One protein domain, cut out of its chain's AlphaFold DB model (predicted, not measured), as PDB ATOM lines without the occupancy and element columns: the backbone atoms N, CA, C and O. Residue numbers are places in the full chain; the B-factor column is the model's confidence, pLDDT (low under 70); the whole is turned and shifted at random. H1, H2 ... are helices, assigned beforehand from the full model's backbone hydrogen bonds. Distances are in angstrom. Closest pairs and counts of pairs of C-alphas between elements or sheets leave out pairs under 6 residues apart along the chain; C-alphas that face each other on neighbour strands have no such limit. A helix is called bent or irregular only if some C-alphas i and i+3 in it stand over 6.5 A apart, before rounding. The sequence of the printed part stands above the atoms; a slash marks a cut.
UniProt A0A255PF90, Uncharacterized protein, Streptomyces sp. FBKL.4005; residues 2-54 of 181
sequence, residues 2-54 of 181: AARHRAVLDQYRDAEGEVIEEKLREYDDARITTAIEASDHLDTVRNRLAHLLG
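AT A GLANCE: This is residues 2 to 54 of the 181 residues of an uncharacterized protein of Streptomyces sp. FBKL.4005 (UniProt A0A255PF90). A short helix, H1, is joined by a loop to a much longer helix, H2, which folds back beside it as an uneven helical hairpin; H2 then runs on past H1, and residues 39 to 54 stick out. The printed part has 53 residues, with two named helices, H1 then H2, and no named strand: all helix. It is only just extended, close to loose, with a radius of gyration of the C-alphas of 15.1 A, and a rod spanning 49 by 18 by 11 A.

HOW THE PARTS SIT: H1, residues 2 to 12, and H2, residues 21 to 53, form a helical hairpin. They touch, H2 with residues 23 to 38 alone; the closest C-alphas, of His 5 and Thr 34, are 5.9 A apart. They run opposite ways at a shallow tilt of 7 degrees. O i to N i+4 pairs are within hydrogen-bond range in 5 of 7 cases in H1 and 27 of 29 in H2.

IN THESE COORDINATES: H1 begins at C-alpha 2 (36.900, 24.952, -51.567) and is 16.3 A long. H2 ends at C-alpha 53 (55.121, 37.176, -39.432) and is 47.0 A long. H2 is irregular, with C-alphas 22 and 25 7.7 A apart, and has a kink of 30 degrees near residue 28.

THE WHOLE: The C-alphas farthest apart, of Glu 22 and Gly 54, are 49.3 A apart. The printed part has no cut, and the link is short, 8 residues. Mean pLDDT of the printed part is 89.9; no printed residue is under 70.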
ATOM      1  N   ALA A   2      37.724  24.535 -50.423       84.81
ATOM      2  CA  ALA A   2      36.900  24.952 -51.567       84.81
ATOM      3  C   ALA A   2      36.317  23.778 -52.387       84.81
ATOM      4  O   ALA A   2      35.138  23.782 -52.714       84.81
ATOM      5  N   ALA A   3      37.106  22.726 -52.640       89.00
ATOM      6  CA  ALA A   3      36.624  21.517 -53.319       89.00
ATOM      7  C   ALA A   3      35.532  20.761 -52.533       89.00
ATOM      8  O   ALA A   3      34.605  20.229 -53.133       89.00
ATOM      9  N   ARG A   4      35.607  20.749 -51.192       92.44
ATOM     10  CA  ARG A   4      34.576  20.149 -50.329       92.44
ATOM     11  C   ARG A   4      33.298  20.979 -50.371       92.44
ATOM     12  O   ARG A   4      32.231  20.414 -50.540       92.44
ATOM     13  N   HIS A   5      33.405  22.299 -50.225       92.12
ATOM     14  CA  HIS A   5      32.250  23.199 -50.311       92.12
ATOM     15  C   HIS A   5      31.551  23.084 -51.661       92.12
ATOM     16  O   HIS A   5      30.335  22.952 -51.708       92.12
ATOM     17  N   ARG A   6      32.327  23.026 -52.748       90.62
ATOM     18  CA  ARG A   6      31.802  22.798 -54.093       90.62
ATOM     19  C   ARG A   6      31.072  21.457 -54.207       90.62
ATOM     20  O   ARG A   6      29.927  21.448 -54.628       90.62
ATOM     21  N   ALA A   7      31.662  20.368 -53.717       92.00
ATOM     22  CA  ALA A   7      31.014  19.055 -53.702       92.00
ATOM     23  C   ALA A   7      29.739  18.991 -52.831       92.00
ATOM     24  O   ALA A   7      28.876  18.151 -53.069       92.00
ATOM     25  N   VAL A   8      29.609  19.845 -51.810       90.88
ATOM     26  CA  VAL A   8      28.372  19.968 -51.016       90.88
ATOM     27  C   VAL A   8      27.283  20.674 -51.818       90.88
ATOM     28  O   VAL A   8      26.149  20.211 -51.835       90.88
ATOM     29  N   LEU A   9      27.623  21.757 -52.516       92.19
ATOM     30  CA  LEU A   9      26.664  22.516 -53.322       92.19
ATOM     31  C   LEU A   9      26.250  21.783 -54.602       92.19
ATOM     32  O   LEU A   9      25.097  21.884 -55.013       92.19
ATOM     33  N   ASP A  10      27.159  21.013 -55.196       93.38
ATOM     34  CA  ASP A  10      26.897  20.249 -56.418       93.38
ATOM     35  C   ASP A  10      25.878  19.108 -56.196       93.38
ATOM     36  O   ASP A  10      25.294  18.627 -57.158       93.38
ATOM     37  N   GLN A  11      25.582  18.713 -54.948       93.31
ATOM     38  CA  GLN A  11      24.512  17.744 -54.635       93.31
ATOM     39  C   GLN A  11      23.099  18.286 -54.884       93.31
ATOM     40  O   GLN A  11      22.148  17.510 -54.954       93.31
ATOM     41  N   TYR A  12      22.958  19.606 -54.986       92.88
ATOM     42  CA  TYR A  12      21.679  20.282 -55.205       92.88
ATOM     43  C   TYR A  12      21.553  20.836 -56.626       92.88
ATOM     44  O   TYR A  12      20.633  21.606 -56.897       92.88
ATOM     45  N   ARG A  13      22.489  20.482 -57.513       91.62
ATOM     46  CA  ARG A  13      22.504  20.910 -58.909       91.62
ATOM     47  C   ARG A  13      22.157  19.758 -59.843       91.62
ATOM     48  O   ARG A  13      22.475  18.608 -59.547       91.62
ATOM     49  N   ASP A  14      21.506  20.075 -60.950       92.31
ATOM     50  CA  ASP A  14      21.240  19.133 -62.033       92.31
ATOM     51  C   ASP A  14      22.460  18.955 -62.962       92.31
ATOM     52  O   ASP A  14      23.563  19.442 -62.691       92.31
ATOM     53  N   ALA A  15      22.281  18.190 -64.045       89.00
ATOM     54  CA  ALA A  15      23.346  17.897 -65.003       89.00
ATOM     55  C   ALA A  15      23.779  19.140 -65.801       89.00
ATOM     56  O   ALA A  15      24.903  19.198 -66.306       89.00
ATOM     57  N   GLU A  16      22.899  20.133 -65.886       88.81
ATOM     58  CA  GLU A  16      23.091  21.430 -66.516       88.81
ATOM     59  C   GLU A  16      23.778  22.433 -65.568       88.81
ATOM     60  O   GLU A  16      24.309  23.449 -66.018       88.81
ATOM     61  N   GLY A  17      23.859  22.108 -64.273       86.25
ATOM     62  CA  GLY A  17      24.479  22.924 -63.233       86.25
ATOM     63  C   GLY A  17      23.522  23.917 -62.570       86.25
ATOM     64  O   GLY A  17      23.973  24.727 -61.753       86.25
ATOM     65  N   GLU A  18      22.232  23.843 -62.888       90.38
ATOM     66  CA  GLU A  18      21.174  24.647 -62.288       90.38
ATOM     67  C   GLU A  18      20.726  24.041 -60.958       90.38
ATOM     68  O   GLU A  18      20.824  22.836 -60.727       90.38
ATOM     69  N   VAL A  19      20.270  24.885 -60.032       89.69
ATOM     70  CA  VAL A  19      19.800  24.416 -58.722       89.69
ATOM     71  C   VAL A  19      18.434  23.759 -58.889       89.69
ATOM     72  O   VAL A  19      17.505  24.376 -59.405       89.69
ATOM     73  N   ILE A  20      18.301  22.529 -58.396       92.81
ATOM     74  CA  ILE A  20      17.041  21.783 -58.414       92.81
ATOM     75  C   ILE A  20      16.004  22.566 -57.600       92.81
ATOM     76  O   ILE A  20      16.202  22.807 -56.407       92.81
ATOM     77  N   GLU A  21      14.898  22.964 -58.233       89.81
ATOM     78  CA  GLU A  21      13.923  23.903 -57.658       89.81
ATOM     79  C   GLU A  21      13.331  23.394 -56.333       89.81
ATOM     80  O   GLU A  21      13.219  24.151 -55.367       89.81
ATOM     81  N   GLU A  22      13.064  22.086 -56.221       92.62
ATOM     82  CA  GLU A  22      12.549  21.491 -54.980       92.62
ATOM     83  C   GLU A  22      13.574  21.462 -53.836       92.62
ATOM     84  O   GLU A  22      13.210  21.176 -52.695       92.62
ATOM     85  N   LYS A  23      14.850  21.731 -54.136       91.06
ATOM     86  CA  LYS A  23      15.978  21.734 -53.197       91.06
ATOM     87  C   LYS A  23      16.569  23.115 -52.957       91.06
ATOM     88  O   LYS A  23      17.593  23.231 -52.283       91.06
ATOM     89  N   LEU A  24      15.937  24.165 -53.480       91.19
ATOM     90  CA  LEU A  24      16.449  25.530 -53.393       91.19
ATOM     91  C   LEU A  24      16.679  25.976 -51.942       91.19
ATOM     92  O   LEU A  24      17.683  26.620 -51.641       91.19
ATOM     93  N   ARG A  25      15.780  25.593 -51.028       93.12
ATOM     94  CA  ARG A  25      15.894  25.940 -49.608       93.12
ATOM     95  C   ARG A  25      17.111  25.278 -48.963       93.12
ATOM     96  O   ARG A  25      17.889  25.953 -48.297       93.12
ATOM     97  N   GLU A  26      17.293  23.979 -49.178       93.25
ATOM     98  CA  GLU A  26      18.444  23.241 -48.656       93.25
ATOM     99  C   GLU A  26      19.762  23.703 -49.296       93.25
ATOM    100  O   GLU A  26      20.787  23.763 -48.617       93.25
ATOM    101  N   TYR A  27      19.735  24.078 -50.579       92.56
ATOM    102  CA  TYR A  27      20.874  24.687 -51.260       92.56
ATOM    103  C   TYR A  27      21.275  26.015 -50.614       92.56
ATOM    104  O   TYR A  27      22.464  26.238 -50.376       92.56
ATOM    105  N   ASP A  28      20.318  26.891 -50.304       93.44
ATOM    106  CA  ASP A  28      20.613  28.173 -49.661       93.44
ATOM    107  C   ASP A  28      21.191  27.992 -48.253       93.44
ATOM    108  O   ASP A  28      22.193  28.632 -47.923       93.44
ATOM    109  N   ASP A  29      20.649  27.068 -47.459       94.25
ATOM    110  CA  ASP A  29      21.191  26.738 -46.136       94.25
ATOM    111  C   ASP A  29      22.637  26.204 -46.238       94.25
ATOM    112  O   ASP A  29      23.532  26.623 -45.490       94.25
ATOM    113  N   ALA A  30      22.906  25.325 -47.210       92.12
ATOM    114  CA  ALA A  30      24.245  24.806 -47.479       92.12
ATOM    115  C   ALA A  30      25.204  25.903 -47.980       92.12
ATOM    116  O   ALA A  30      26.369  25.959 -47.572       92.12
ATOM    117  N   ARG A  31      24.728  26.819 -48.827       94.56
ATOM    118  CA  ARG A  31      25.495  27.964 -49.336       94.56
ATOM    119  C   ARG A  31      25.879  28.923 -48.216       94.56
ATOM    120  O   ARG A  31      27.031  29.342 -48.151       94.56
ATOM    121  N   ILE A  32      24.953  29.239 -47.314       93.50
ATOM    122  CA  ILE A  32      25.223  30.095 -46.153       93.50
ATOM    123  C   ILE A  32      26.241  29.424 -45.230       93.50
ATOM    124  O   ILE A  32      27.241  30.039 -44.869       93.50
ATOM    125  N   THR A  33      26.034  28.147 -44.901       94.00
ATOM    126  CA  THR A  33      26.936  27.396 -44.016       94.00
ATOM    127  C   THR A  33      28.355  27.341 -44.576       94.00
ATOM    128  O   THR A  33      29.321  27.642 -43.878       94.00
ATOM    129  N   THR A  34      28.500  27.013 -45.862       92.56
ATOM    130  CA  THR A  34      29.815  26.947 -46.517       92.56
ATOM    131  C   THR A  34      30.485  28.318 -46.630       92.56
ATOM    132  O   THR A  34      31.704  28.405 -46.476       92.56
ATOM    133  N   ALA A  35      29.716  29.396 -46.820       90.12
ATOM    134  CA  ALA A  35      30.236  30.761 -46.805       90.12
ATOM    135  C   ALA A  35      30.749  31.180 -45.416       90.12
ATOM    136  O   ALA A  35      31.828  31.766 -45.324       90.12
ATOM    137  N   ILE A  36      30.023  30.845 -44.343       92.38
ATOM    138  CA  ILE A  36      30.466  31.095 -42.961       92.38
ATOM    139  C   ILE A  36      31.763  30.332 -42.683       92.38
ATOM    140  O   ILE A  36      32.754  30.943 -42.290       92.38
ATOM    141  N   GLU A  37      31.803  29.028 -42.987       91.44
ATOM    142  CA  GLU A  37      33.019  28.224 -42.814       91.44
ATOM    143  C   GLU A  37      34.207  28.838 -43.573       91.44
ATOM    144  O   GLU A  37      35.312  28.921 -43.032       91.44
ATOM    145  N   ALA A  38      34.004  29.270 -44.826       90.75
ATOM    146  CA  ALA A  38      35.039  29.910 -45.639       90.75
ATOM    147  C   ALA A  38      35.567  31.200 -44.997       90.75
ATOM    148  O   ALA A  38      36.780  31.421 -44.988       90.75
ATOM    149  N   SER A  39      34.678  32.016 -44.427       89.88
ATOM    150  CA  SER A  39      35.050  33.224 -43.689       89.88
ATOM    151  C   SER A  39      35.890  32.895 -42.451       89.88
ATOM    152  O   SER A  39      36.976  33.451 -42.284       89.88
ATOM    153  N   ASP A  40      35.459  31.930 -41.634       92.00
ATOM    154  CA  ASP A  40      36.195  31.496 -40.437       92.00
ATOM    155  C   ASP A  40      37.583  30.944 -40.790       92.00
ATOM    156  O   ASP A  40      38.580  31.163 -40.087       92.00
ATOM    157  N   HIS A  41      37.674  30.231 -41.913       90.44
ATOM    158  CA  HIS A  41      38.945  29.739 -42.419       90.44
ATOM    159  C   HIS A  41      39.873  30.879 -42.841       90.44
ATOM    160  O   HIS A  41      41.058  30.841 -42.503       90.44
ATOM    161  N   LEU A  42      39.359  31.901 -43.532       91.31
ATOM    162  CA  LEU A  42      40.141  33.084 -43.893       91.31
ATOM    163  C   LEU A  42      40.648  33.823 -42.655       91.31
ATOM    164  O   LEU A  42      41.827  34.166 -42.607       91.31
ATOM    165  N   ASP A  43      39.814  33.996 -41.631       88.75
ATOM    166  CA  ASP A  43      40.244  34.610 -40.374       88.75
ATOM    167  C   ASP A  43      41.302  33.768 -39.655       88.75
ATOM    168  O   ASP A  43      42.292  34.300 -39.150       88.75
ATOM    169  N   THR A  44      41.166  32.442 -39.676       90.31
ATOM    170  CA  THR A  44      42.187  31.533 -39.140       90.31
ATOM    171  C   THR A  44      43.514  31.682 -39.886       90.31
ATOM    172  O   THR A  44      44.570  31.778 -39.257       90.31
ATOM    173  N   VAL A  45      43.483  31.726 -41.221       90.06
ATOM    174  CA  VAL A  45      44.679  31.925 -42.054       90.06
ATOM    175  C   VAL A  45      45.301  33.290 -41.778       90.06
ATOM    176  O   VAL A  45      46.507  33.363 -41.553       90.06
ATOM    177  N   ARG A  46      44.493  34.354 -41.715       87.19
ATOM    178  CA  ARG A  46      44.931  35.715 -41.383       87.19
ATOM    179  C   ARG A  46      45.614  35.760 -40.020       87.19
ATOM    180  O   ARG A  46      46.719  36.281 -39.907       87.19
ATOM    181  N   ASN A  47      44.990  35.182 -38.996       85.62
ATOM    182  CA  ASN A  47      45.527  35.164 -37.636       85.62
ATOM    183  C   ASN A  47      46.817  34.343 -37.553       85.62
ATOM    184  O   ASN A  47      47.771  34.754 -36.895       85.62
ATOM    185  N   ARG A  48      46.888  33.209 -38.258       86.00
ATOM    186  CA  ARG A  48      48.107  32.396 -38.317       86.00
ATOM    187  C   ARG A  48      49.235  33.117 -39.049       86.00
ATOM    188  O   ARG A  48      50.374  33.049 -38.601       86.00
ATOM    189  N   LEU A  49      48.924  33.822 -40.133       85.19
ATOM    190  CA  LEU A  49      49.891  34.630 -40.865       85.19
ATOM    191  C   LEU A  49      50.415  35.779 -39.994       85.19
ATOM    192  O   LEU A  49      51.623  35.961 -39.904       85.19
ATOM    193  N   ALA A  50      49.527  36.482 -39.288       80.75
ATOM    194  CA  ALA A  50      49.900  37.524 -38.333       80.75
ATOM    195  C   ALA A  50      50.760  36.979 -37.178       80.75
ATOM    196  O   ALA A  50      51.706  37.630 -36.749       80.75
ATOM    197  N   HIS A  51      50.476  35.766 -36.694       82.31
ATOM    198  CA  HIS A  51      51.288  35.126 -35.659       82.31
ATOM    199  C   HIS A  51      52.683  34.726 -36.164       82.31
ATOM    200  O   HIS A  51      53.660  34.883 -35.442       82.31
ATOM    201  N   LEU A  52      52.783  34.220 -37.398       85.56
ATOM    202  CA  LEU A  52      54.051  33.779 -37.989       85.56
ATOM    203  C   LEU A  52      54.953  34.942 -38.409       85.56
ATOM    204  O   LEU A  52      56.166  34.853 -38.250       85.56
ATOM    205  N   LEU A  53      54.374  36.005 -38.967       80.19
ATOM    206  CA  LEU A  53      55.121  37.176 -39.432       80.19
ATOM    207  C   LEU A  53      55.353  38.209 -38.322       80.19
ATOM    208  O   LEU A  53      56.187  39.097 -38.483       80.19
ATOM    209  N   GLY A  54      54.641  38.082 -37.199       70.88
ATOM    210  CA  GLY A  54      54.586  39.105 -36.165       70.88
ATOM    211  C   GLY A  54      53.797  40.343 -36.616       70.88
ATOM    212  O   GLY A  54      53.299  40.408 -37.745       70.88
TER     213      GLY A  54